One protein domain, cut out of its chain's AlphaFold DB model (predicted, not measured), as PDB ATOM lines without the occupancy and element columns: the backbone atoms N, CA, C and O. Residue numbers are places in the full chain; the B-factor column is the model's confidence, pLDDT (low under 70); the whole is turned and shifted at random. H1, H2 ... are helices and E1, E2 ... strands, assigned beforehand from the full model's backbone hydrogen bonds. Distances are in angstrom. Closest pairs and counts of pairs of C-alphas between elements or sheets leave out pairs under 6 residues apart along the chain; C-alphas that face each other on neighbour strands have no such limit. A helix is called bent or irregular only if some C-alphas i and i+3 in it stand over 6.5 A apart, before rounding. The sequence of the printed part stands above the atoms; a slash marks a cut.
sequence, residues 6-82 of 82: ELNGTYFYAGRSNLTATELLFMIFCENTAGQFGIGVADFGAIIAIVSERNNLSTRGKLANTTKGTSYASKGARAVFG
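Overview. This is residues 6 to 82 of the 82 residues of an uncharacterized protein of Rosenbergiella nectarea (UniProt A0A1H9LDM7). What does the model look like? It is a drawn-out zigzag: the small strand hairpin E1 and E2 sits at one end beside H1, H2 packs on residues 30 to 34 of H1, and H3 is at the other end, where residues 76 to 82 stick out. Between H2 and H3, residues 52 to 71 make a long loop that swings out and folds back. What is it made of? The printed part has 77 residues with the named elements E1, E2, H1, H2, H3 in that order, mostly helix with an antiparallel two-stranded sheet. It is loose, with a radius of gyration of the C-alphas of 15.9 A and spans of 45 by 33 by 20 A.

Arrangement. How do the strands pair? E1, residues 10 to 13, and E2, residues 16 to 19, form an antiparallel hairpin, with N 11 and O 19, 2.8 A apart, within hydrogen-bond range. What comes next to them? The closest C-alphas of E1 and H1, residues 21 to 36, are those of Tyr 11 and Leu 24, 6.8 A apart; E2 and H1 are near each other, with 6 pairs of C-alphas within 10 A. How do the helices stand? H1 touches H2, residues 41 to 51, with residues 30 to 34 alone, at a steep tilt of 56 degrees, opposite ways; the closest C-alphas, of Cys 30 and Ile 47, are 6.3 A apart. H2 and H3, residues 72 to 81, are close but not clearly touching: their closest C-alphas, of Ile 50 and Ala 73, are 5.6 A apart. Every O i to N i+4 pair is within hydrogen-bond range in H1 and H3, and 5 of 7 in H2.

Along the chain. Where does E1 begin? Its C-alpha 10 is at (106.346, 111.854, 176.828). How long are the elements? From first to last C-alpha, E1 measures 10.0 A, E2 7.1 A, H1 22.2 A, H2 15.6 A and H3 14.2 A; H2 is irregular, with C-alphas 42 and 45 7.1 A apart. Where does H3 end? C-alpha 81 is at (140.473, 127.897, 188.943).

Size, cuts and confidence. How large is it? The two C-alphas farthest apart, of Asn 8 and Gly 82, are 46.1 A from each other. Is it continuous? The printed part has no cut, and the link from H2 to H3 is long, with 20 residues. Where is confidence low? Residues 41 to 42 have pLDDT under 70; the mean of the printed part is 87.2.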
ATOM      1  N   GLU A   6     107.355 109.824 170.537       76.56
ATOM      2  CA  GLU A   6     106.538 110.690 171.388       76.56
ATOM      3  C   GLU A   6     105.141 110.081 171.546       76.56
ATOM      4  O   GLU A   6     104.397 109.923 170.578       76.56
ATOM      5  N   LEU A   7     104.766 109.763 172.784       76.19
ATOM      6  CA  LEU A   7     103.430 109.305 173.138       76.19
ATOM      7  C   LEU A   7     102.904 110.152 174.296       76.19
ATOM      8  O   LEU A   7     103.479 110.171 175.384       76.19
ATOM      9  N   ASN A   8     101.782 110.837 174.065       81.00
ATOM     10  CA  ASN A   8     101.088 111.630 175.085       81.00
ATOM     11  C   ASN A   8     101.977 112.706 175.757       81.00
ATOM     12  O   ASN A   8     101.906 112.906 176.968       81.00
ATOM     13  N   GLY A   9     102.851 113.368 174.986       83.31
ATOM     14  CA  GLY A   9     103.781 114.389 175.491       83.31
ATOM     15  C   GLY A   9     104.961 113.835 176.297       83.31
ATOM     16  O   GLY A   9     105.643 114.585 176.995       83.31
ATOM     17  N   THR A  10     105.194 112.524 176.222       88.94
ATOM     18  CA  THR A  10     106.346 111.854 176.828       88.94
ATOM     19  C   THR A  10     107.122 111.064 175.790       88.94
ATOM     20  O   THR A  10     106.576 110.690 174.754       88.94
ATOM     21  N   TYR A  11     108.391 110.799 176.074       90.19
ATOM     22  CA  TYR A  11     109.313 110.188 175.129       90.19
ATOM     23  C   TYR A  11     109.766 108.805 175.591       90.19
ATOM     24  O   TYR A  11     109.950 108.550 176.788       90.19
ATOM     25  N   PHE A  12     109.975 107.918 174.622       89.25
ATOM     26  CA  PHE A  12     110.710 106.673 174.806       89.25
ATOM     27  C   PHE A  12     112.133 106.815 174.257       89.25
ATOM     28  O   PHE A  12     112.311 107.206 173.106       89.25
ATOM     29  N   TYR A  13     113.141 106.507 175.072       88.44
ATOM     30  CA  TYR A  13     114.548 106.611 174.683       88.44
ATOM     31  C   TYR A  13     115.434 105.635 175.459       88.44
ATOM     32  O   TYR A  13     115.325 105.531 176.682       88.44
ATOM     33  N   ALA A  14     116.330 104.929 174.759       83.69
ATOM     34  CA  ALA A  14     117.303 103.998 175.344       83.69
ATOM     35  C   ALA A  14     116.686 103.015 176.371       83.69
ATOM     36  O   ALA A  14     117.219 102.801 177.464       83.69
ATOM     37  N   GLY A  15     115.508 102.461 176.053       85.81
ATOM     38  CA  GLY A  15     114.778 101.533 176.925       85.81
ATOM     39  C   GLY A  15     114.024 102.178 178.096       85.81
ATOM     40  O   GLY A  15     113.420 101.458 178.891       85.81
ATOM     41  N   ARG A  16     114.036 103.513 178.227       85.25
ATOM     42  CA  ARG A  16     113.267 104.263 179.232       85.25
ATOM     43  C   ARG A  16     112.025 104.888 178.601       85.25
ATOM     44  O   ARG A  16     112.128 105.567 177.586       85.25
ATOM     45  N   SER A  17     110.864 104.665 179.212       89.06
ATOM     46  CA  SER A  17     109.580 105.260 178.826       89.06
ATOM     47  C   SER A  17     109.208 106.445 179.721       89.06
ATOM     48  O   SER A  17     109.781 106.619 180.796       89.06
ATOM     49  N   ASN A  18     108.201 107.214 179.294       90.38
ATOM     50  CA  ASN A  18     107.609 108.327 180.046       90.38
ATOM     51  C   ASN A  18     108.588 109.466 180.378       90.38
ATOM     52  O   ASN A  18     108.433 110.132 181.399       90.38
ATOM     53  N   LEU A  19     109.595 109.694 179.534       90.25
ATOM     54  CA  LEU A  19     110.536 110.789 179.739       90.25
ATOM     55  C   LEU A  19     109.869 112.118 179.391       90.25
ATOM     56  O   LEU A  19     109.254 112.256 178.333       90.25
ATOM     57  N   THR A  20     110.036 113.121 180.243       92.69
ATOM     58  CA  THR A  20     109.769 114.515 179.876       92.69
ATOM     59  C   THR A  20     110.783 114.997 178.834       92.69
ATOM     60  O   THR A  20     111.866 114.426 178.687       92.69
ATOM     61  N   ALA A  21     110.481 116.094 178.133       91.44
ATOM     62  CA  ALA A  21     111.413 116.685 177.167       91.44
ATOM     63  C   ALA A  21     112.788 117.014 177.791       91.44
ATOM     64  O   ALA A  21     113.827 116.831 177.158       91.44
ATOM     65  N   THR A  22     112.806 117.464 179.051       92.06
ATOM     66  CA  THR A  22     114.042 117.775 179.783       92.06
ATOM     67  C   THR A  22     114.836 116.518 180.130       92.06
ATOM     68  O   THR A  22     116.058 116.512 179.992       92.06
ATOM     69  N   GLU A  23     114.165 115.445 180.548       91.25
ATOM     70  CA  GLU A  23     114.828 114.169 180.835       91.25
ATOM     71  C   GLU A  23     115.380 113.531 179.560       91.25
ATOM     72  O   GLU A  23     116.510 113.045 179.566       91.25
ATOM     73  N   LEU A  24     114.634 113.601 178.452       92.00
ATOM     74  CA  LEU A  24     115.113 113.155 177.146       92.00
ATOM     75  C   LEU A  24     116.382 113.913 176.737       92.00
ATOM     76  O   LEU A  24     117.393 113.291 176.410       92.00
ATOM     77  N   LEU A  25     116.348 115.249 176.797       92.81
ATOM     78  CA  LEU A  25     117.507 116.088 176.488       92.81
ATOM     79  C   LEU A  25     118.712 115.701 177.347       92.81
ATOM     80  O   LEU A  25     119.818 115.556 176.832       92.81
ATOM     81  N   PHE A  26     118.501 115.516 178.650       93.25
ATOM     82  CA  PHE A  26     119.559 115.139 179.578       93.25
ATOM     83  C   PHE A  26     120.196 113.792 179.211       93.25
ATOM     84  O   PHE A  26     121.422 113.662 179.228       93.25
ATOM     85  N   MET A  27     119.383 112.800 178.839       90.56
ATOM     86  CA  MET A  27     119.871 111.485 178.424       90.56
ATOM     87  C   MET A  27     120.675 111.549 177.127       90.56
ATOM     88  O   MET A  27     121.805 111.059 177.096       90.56
ATOM     89  N   ILE A  28     120.137 112.211 176.099       91.62
ATOM     90  CA  ILE A  28     120.818 112.412 174.813       91.62
ATOM     91  C   ILE A  28     122.137 113.159 175.022       91.62
ATOM     92  O   ILE A  28     123.159 112.797 174.439       91.62
ATOM     93  N   PHE A  29     122.149 114.187 175.871       92.75
ATOM     94  CA  PHE A  29     123.360 114.940 176.180       92.75
ATOM     95  C   PHE A  29     124.436 114.053 176.821       92.75
ATOM     96  O   PHE A  29     125.587 114.067 176.382       92.75
ATOM     97  N   CYS A  30     124.071 113.257 177.831       91.38
ATOM     98  CA  CYS A  30     125.011 112.350 178.491       91.38
ATOM     99  C   CYS A  30     125.556 111.292 177.521       91.38
ATOM    100  O   CYS A  30     126.747 110.994 177.556       91.38
ATOM    101  N   GLU A  31     124.715 110.749 176.641       89.62
ATOM    102  CA  GLU A  31     125.116 109.748 175.646       89.62
ATOM    103  C   GLU A  31     126.051 110.316 174.581       89.62
ATOM    104  O   GLU A  31     127.113 109.746 174.331       89.62
ATOM    105  N   ASN A  32     125.730 111.487 174.026       90.81
ATOM    106  CA  ASN A  32     126.625 112.165 173.090       90.81
ATOM    107  C   ASN A  32     127.954 112.541 173.750       90.81
ATOM    108  O   ASN A  32     129.002 112.409 173.126       90.81
ATOM    109  N   THR A  33     127.928 112.959 175.017       90.62
ATOM    110  CA  THR A  33     129.148 113.221 175.792       90.62
ATOM    111  C   THR A  33     129.981 111.945 175.926       90.62
ATOM    112  O   THR A  33     131.175 111.957 175.641       90.62
ATOM    113  N   ALA A  34     129.359 110.820 176.286       89.69
ATOM    114  CA  ALA A  34     130.054 109.539 176.386       89.69
ATOM    115  C   ALA A  34     130.692 109.131 175.047       89.69
ATOM    116  O   ALA A  34     131.875 108.787 175.010       89.69
ATOM    117  N   GLY A  35     129.946 109.261 173.945       89.00
ATOM    118  CA  GLY A  35     130.435 108.977 172.597       89.00
ATOM    119  C   GLY A  35     131.592 109.882 172.165       89.00
ATOM    120  O   GLY A  35     132.588 109.387 171.645       89.00
ATOM    121  N   GLN A  36     131.506 111.191 172.422       89.88
ATOM    122  CA  GLN A  36     132.547 112.157 172.049       89.88
ATOM    123  C   GLN A  36     133.871 111.918 172.777       89.88
ATOM    124  O   GLN A  36     134.934 112.029 172.171       89.88
ATOM    125  N   PHE A  37     133.818 111.581 174.067       86.50
ATOM    126  CA  PHE A  37     135.019 111.357 174.871       86.50
ATOM    127  C   PHE A  37     135.489 109.893 174.866       86.50
ATOM    128  O   PHE A  37     136.462 109.567 175.543       86.50
ATOM    129  N   GLY A  38     134.818 109.004 174.121       84.31
ATOM    130  CA  GLY A  38     135.122 107.569 174.107       84.31
ATOM    131  C   GLY A  38     134.957 106.910 175.481       84.31
ATOM    132  O   GLY A  38     135.612 105.912 175.781       84.31
ATOM    133  N   ILE A  39     134.119 107.497 176.334       81.81
ATOM    134  CA  ILE A  39     133.892 107.055 177.703       81.81
ATOM    135  C   ILE A  39     132.910 105.882 177.655       81.81
ATOM    136  O   ILE A  39     131.789 106.007 177.163       81.81
ATOM    137  N   GLY A  40     133.345 104.720 178.143       76.81
ATOM    138  CA  GLY A  40     132.531 103.508 178.138       76.81
ATOM    139  C   GLY A  40     131.336 103.577 179.092       76.81
ATOM    140  O   GLY A  40     131.242 104.439 179.966       76.81
ATOM    141  N   VAL A  41     130.438 102.592 178.984       69.06
ATOM    142  CA  VAL A  41     129.231 102.473 179.832       69.06
ATOM    143  C   VAL A  41     129.566 102.464 181.333       69.06
ATOM    144  O   VAL A  41     128.783 102.965 182.138       69.06
ATOM    145  N   ALA A  42     130.742 101.948 181.710       69.81
ATOM    146  CA  ALA A  42     131.219 101.911 183.095       69.81
ATOM    147  C   ALA A  42     131.337 103.308 183.736       69.81
ATOM    148  O   ALA A  42     131.074 103.468 184.927       69.81
ATOM    149  N   ASP A  43     131.650 104.324 182.934       80.06
ATOM    150  CA  ASP A  43     131.902 105.697 183.376       80.06
ATOM    151  C   ASP A  43     130.726 106.641 183.063       80.06
ATOM    152  O   ASP A  43     130.738 107.823 183.417       80.06
ATOM    153  N   PHE A  44     129.646 106.121 182.470       84.62
ATOM    154  CA  PHE A  44     128.431 106.884 182.180       84.62
ATOM    155  C   PHE A  44     127.818 107.507 183.444       84.62
ATOM    156  O   PHE A  44     127.324 108.636 183.435       84.62
ATOM    157  N   GLY A  45     127.915 106.799 184.576       85.19
ATOM    158  CA  GLY A  45     127.487 107.311 185.877       85.19
ATOM    159  C   GLY A  45     128.278 108.541 186.338       85.19
ATOM    160  O   GLY A  45     127.709 109.414 186.994       85.19
ATOM    161  N   ALA A  46     129.559 108.646 185.968       86.50
ATOM    162  CA  ALA A  46     130.383 109.811 186.274       86.50
ATOM    163  C   ALA A  46     129.956 111.023 185.437       86.50
ATOM    164  O   ALA A  46     129.822 112.113 185.990       86.50
ATOM    165  N   ILE A  47     129.650 110.823 184.150       89.38
ATOM    166  CA  ILE A  47     129.089 111.871 183.281       89.38
ATOM    167  C   ILE A  47     127.792 112.400 183.891       89.38
ATOM    168  O   ILE A  47     127.685 113.595 184.153       89.38
ATOM    169  N   ILE A  48     126.851 111.511 184.225       90.62
ATOM    170  CA  ILE A  48     125.592 111.903 184.875       90.62
ATOM    171  C   ILE A  48     125.871 112.696 186.152       90.62
ATOM    172  O   ILE A  48     125.265 113.743 186.365       90.62
ATOM    173  N   ALA A  49     126.778 112.227 187.013       89.12
ATOM    174  CA  ALA A  49     127.077 112.890 188.281       89.12
ATOM    175  C   ALA A  49     127.703 114.283 188.102       89.12
ATOM    176  O   ALA A  49     127.433 115.174 188.908       89.12
ATOM    177  N   ILE A  50     128.523 114.470 187.064       89.50
ATOM    178  CA  ILE A  50     129.129 115.761 186.721       89.50
ATOM    179  C   ILE A  50     128.064 116.704 186.161       89.50
ATOM    180  O   ILE A  50     127.909 117.803 186.685       89.50
ATOM    181  N   VAL A  51     127.299 116.264 185.158       89.81
ATOM    182  CA  VAL A  51     126.303 117.097 184.463       89.81
ATOM    183  C   VAL A  51     125.137 117.466 185.382       89.81
ATOM    184  O   VAL A  51     124.664 118.594 185.349       89.81
ATOM    185  N   SER A  52     124.696 116.548 186.248       89.56
ATOM    186  CA  SER A  52     123.655 116.825 187.255       89.56
ATOM    187  C   SER A  52     124.165 117.560 188.501       89.56
ATOM    188  O   SER A  52     123.392 117.789 189.427       89.56
ATOM    189  N   GLU A  53     125.464 117.883 188.562       86.12
ATOM    190  CA  GLU A  53     126.130 118.481 189.725       86.12
ATOM    191  C   GLU A  53     125.806 117.782 191.050       86.12
ATOM    192  O   GLU A  53     125.568 118.406 192.090       86.12
ATOM    193  N   ARG A  54     125.818 116.450 191.035       88.12
ATOM    194  CA  ARG A  54     125.343 115.652 192.159       88.12
ATOM    195  C   ARG A  54     126.123 115.978 193.440       88.12
ATOM    196  O   ARG A  54     127.326 115.725 193.541       88.12
ATOM    197  N   ASN A  55     125.437 116.520 194.444       89.06
ATOM    198  CA  ASN A  55     126.010 117.070 195.680       89.06
ATOM    199  C   ASN A  55     126.341 116.006 196.750       89.06
ATOM    200  O   ASN A  55     126.116 116.212 197.942       89.06
ATOM    201  N   ASN A  56     126.895 114.866 196.330       88.31
ATOM    202  CA  ASN A  56     127.125 113.697 197.185       88.31
ATOM    203  C   ASN A  56     128.353 113.803 198.113       88.31
ATOM    204  O   ASN A  56     128.577 112.891 198.909       88.31
ATOM    205  N   LEU A  57     129.158 114.868 198.033       89.25
ATOM    206  CA  LEU A  57     130.309 115.062 198.918       89.25
ATOM    207  C   LEU A  57     129.917 115.918 200.125       89.25
ATOM    208  O   LEU A  57     129.407 117.030 199.971       89.25
ATOM    209  N   SER A  58     130.177 115.427 201.336       87.19
ATOM    210  CA  SER A  58     129.903 116.180 202.560       87.19
ATOM    211  C   SER A  58     130.825 117.399 202.690       87.19
ATOM    212  O   SER A  58     131.973 117.406 202.247       87.19
ATOM    213  N   THR A  59     130.309 118.463 203.302       85.50
ATOM    214  CA  THR A  59     131.069 119.680 203.608       85.50
ATOM    215  C   THR A  59     130.920 120.013 205.086       85.50
ATOM    216  O   THR A  59     129.912 119.656 205.703       85.50
ATOM    217  N   ARG A  60     131.882 120.759 205.650       77.38
ATOM    218  CA  ARG A  60     131.665 121.458 206.926       77.38
ATOM    219  C   ARG A  60     130.390 122.303 206.774       77.38
ATOM    220  O   ARG A  60     130.193 122.892 205.712       77.38
ATOM    221  N   GLY A  61     129.502 122.241 207.771       75.75
ATOM    222  CA  GLY A  61     128.087 122.623 207.674       75.75
ATOM    223  C   GLY A  61     127.802 123.918 206.910       75.75
ATOM    224  O   GLY A  61     128.598 124.855 206.925       75.75
ATOM    225  N   LYS A  62     126.653 123.963 206.230       77.56
ATOM    226  CA  LYS A  62     126.233 125.144 205.475       77.56
ATOM    227  C   LYS A  62     125.321 126.053 206.298       77.56
ATOM    228  O   LYS A  62     124.659 125.596 207.225       77.56
ATOM    229  N   LEU A  63     125.308 127.338 205.949       80.31
ATOM    230  CA  LEU A  63     124.466 128.341 206.597       80.31
ATOM    231  C   LEU A  63     122.989 128.115 206.236       80.31
ATOM    232  O   LEU A  63     122.662 127.890 205.068       80.31
ATOM    233  N   ALA A  64     122.108 128.222 207.233       84.56
ATOM    234  CA  ALA A  64     120.649 128.194 207.081       84.56
ATOM    235  C   ALA A  64     120.125 127.006 206.234       84.56
ATOM    236  O   ALA A  64     120.553 125.866 206.414       84.56
ATOM    237  N   ASN A  65     119.194 127.278 205.314       83.81
ATOM    238  CA  ASN A  65     118.483 126.295 204.486       83.81
ATOM    239  C   ASN A  65     119.173 126.017 203.139       83.81
ATOM    240  O   ASN A  65     118.521 125.661 202.161       83.81
ATOM    241  N   THR A  66     120.485 126.221 203.053       83.12
ATOM    242  CA  THR A  66     121.212 126.011 201.796       83.12
ATOM    243  C   THR A  66     121.425 124.523 201.507       83.12
ATOM    244  O   THR A  66     121.620 123.706 202.414       83.12
ATOM    245  N   THR A  67     121.406 124.158 200.223       84.88
ATOM    246  CA  THR A  67     121.563 122.776 199.749       84.88
ATOM    247  C   THR A  67     122.849 122.158 200.286       84.88
ATOM    248  O   THR A  67     123.938 122.611 199.936       84.88
ATOM    249  N   LYS A  68     122.744 121.135 201.142       86.31
ATOM    250  CA  LYS A  68     123.895 120.506 201.816       86.31
ATOM    251  C   LYS A  68     124.845 119.830 200.818       86.31
ATOM    252  O   LYS A  68     124.427 119.409 199.746       86.31
ATOM    253  N   GLY A  69     126.119 119.715 201.192       87.44
ATOM    254  CA  GLY A  69     127.141 119.035 200.391       87.44
ATOM    255  C   GLY A  69     127.665 119.834 199.189       87.44
ATOM    256  O   GLY A  69     127.300 120.988 198.963       87.44
ATOM    257  N   THR A  70     128.572 119.229 198.431       90.69
ATOM    258  CA  THR A  70     129.151 119.766 197.191       90.69
ATOM    259  C   THR A  70     129.286 118.640 196.173       90.69
ATOM    260  O   THR A  70     129.357 117.468 196.539       90.69
ATOM    261  N   SER A  71     129.322 118.973 194.887       91.94
ATOM    262  CA  SER A  71     129.670 118.005 193.849       91.94
ATOM    263  C   SER A  71     131.186 117.854 193.729       91.94
ATOM    264  O   SER A  71     131.948 118.769 194.075       91.94
ATOM    265  N   TYR A  72     131.629 116.699 193.227       90.44
ATOM    266  CA  TYR A  72     133.033 116.476 192.873       90.44
ATOM    267  C   TYR A  72     133.489 117.436 191.772       90.44
ATOM    268  O   TYR A  72     134.585 117.983 191.872       90.44
ATOM    269  N   ALA A  73     132.616 117.718 190.798       91.25
ATOM    270  CA  ALA A  73     132.858 118.709 189.752       91.25
ATOM    271  C   ALA A  73     133.158 120.096 190.345       91.25
ATOM    272  O   ALA A  73     134.191 120.690 190.050       91.25
ATOM    273  N   SER A  74     132.322 120.571 191.275       90.25
ATOM    274  CA  SER A  74     132.515 121.871 191.930       90.25
ATOM    275  C   SER A  74     133.790 121.918 192.783       90.25
ATOM    276  O   SER A  74     134.489 122.931 192.805       90.25
ATOM    277  N   LYS A  75     134.137 120.824 193.477       92.31
ATOM    278  CA  LYS A  75     135.404 120.734 194.221       92.31
ATOM    279  C   LYS A  75     136.616 120.788 193.284       92.31
ATOM    280  O   LYS A  75     137.560 121.508 193.589       92.31
ATOM    281  N   GLY A  76     136.578 120.059 192.169       91.50
ATOM    282  CA  GLY A  76     137.636 120.066 191.159       91.50
ATOM    283  C   GLY A  76     137.813 121.440 190.516       91.50
ATOM    284  O   GLY A  76     138.924 121.955 190.487       91.50
ATOM    285  N   ALA A  77     136.719 122.084 190.106       91.31
ATOM    286  CA  ALA A  77     136.757 123.419 189.511       91.31
ATOM    287  C   ALA A  77     137.407 124.456 190.444       91.31
ATOM    288  O   ALA A  77     138.270 125.209 190.007       91.31
ATOM    289  N   ARG A  78     137.069 124.448 191.742       93.38
ATOM    290  CA  ARG A  78     137.717 125.326 192.736       93.38
ATOM    291  C   ARG A  78     139.208 125.037 192.906       93.38
ATOM    292  O   ARG A  78     139.954 125.950 193.202       93.38
ATOM    293  N   ALA A  79     139.635 123.785 192.763       94.38
ATOM    294  CA  ALA A  79     141.048 123.435 192.880       94.38
ATOM    295  C   ALA A  79     141.872 123.890 191.664       94.38
ATOM    296  O   ALA A  79     143.062 124.145 191.804       94.38
ATOM    297  N   VAL A  80     141.252 123.966 190.481       95.69
ATOM    298  CA  VAL A  80     141.927 124.348 189.231       95.69
ATOM    299  C   VAL A  80     141.876 125.859 188.987       95.69
ATOM    300  O   VAL A  80     142.845 126.424 188.489       95.69
ATOM    301  N   PHE A  81     140.755 126.505 189.314       94.56
ATOM    302  CA  PHE A  81     140.473 127.897 188.943       94.56
ATOM    303  C   PHE A  81     140.265 128.846 190.133       94.56
ATOM    304  O   PHE A  81     139.969 130.020 189.911       94.56
ATOM    305  N   GLY A  82     140.309 128.335 191.365       76.88
ATOM    306  CA  GLY A  82     140.046 129.101 192.590       76.88
ATOM    307  C   GLY A  82     141.282 129.708 193.232       76.88
ATOM    308  O   GLY A  82     142.412 129.342 192.844       76.88
TER     309      GLY A  82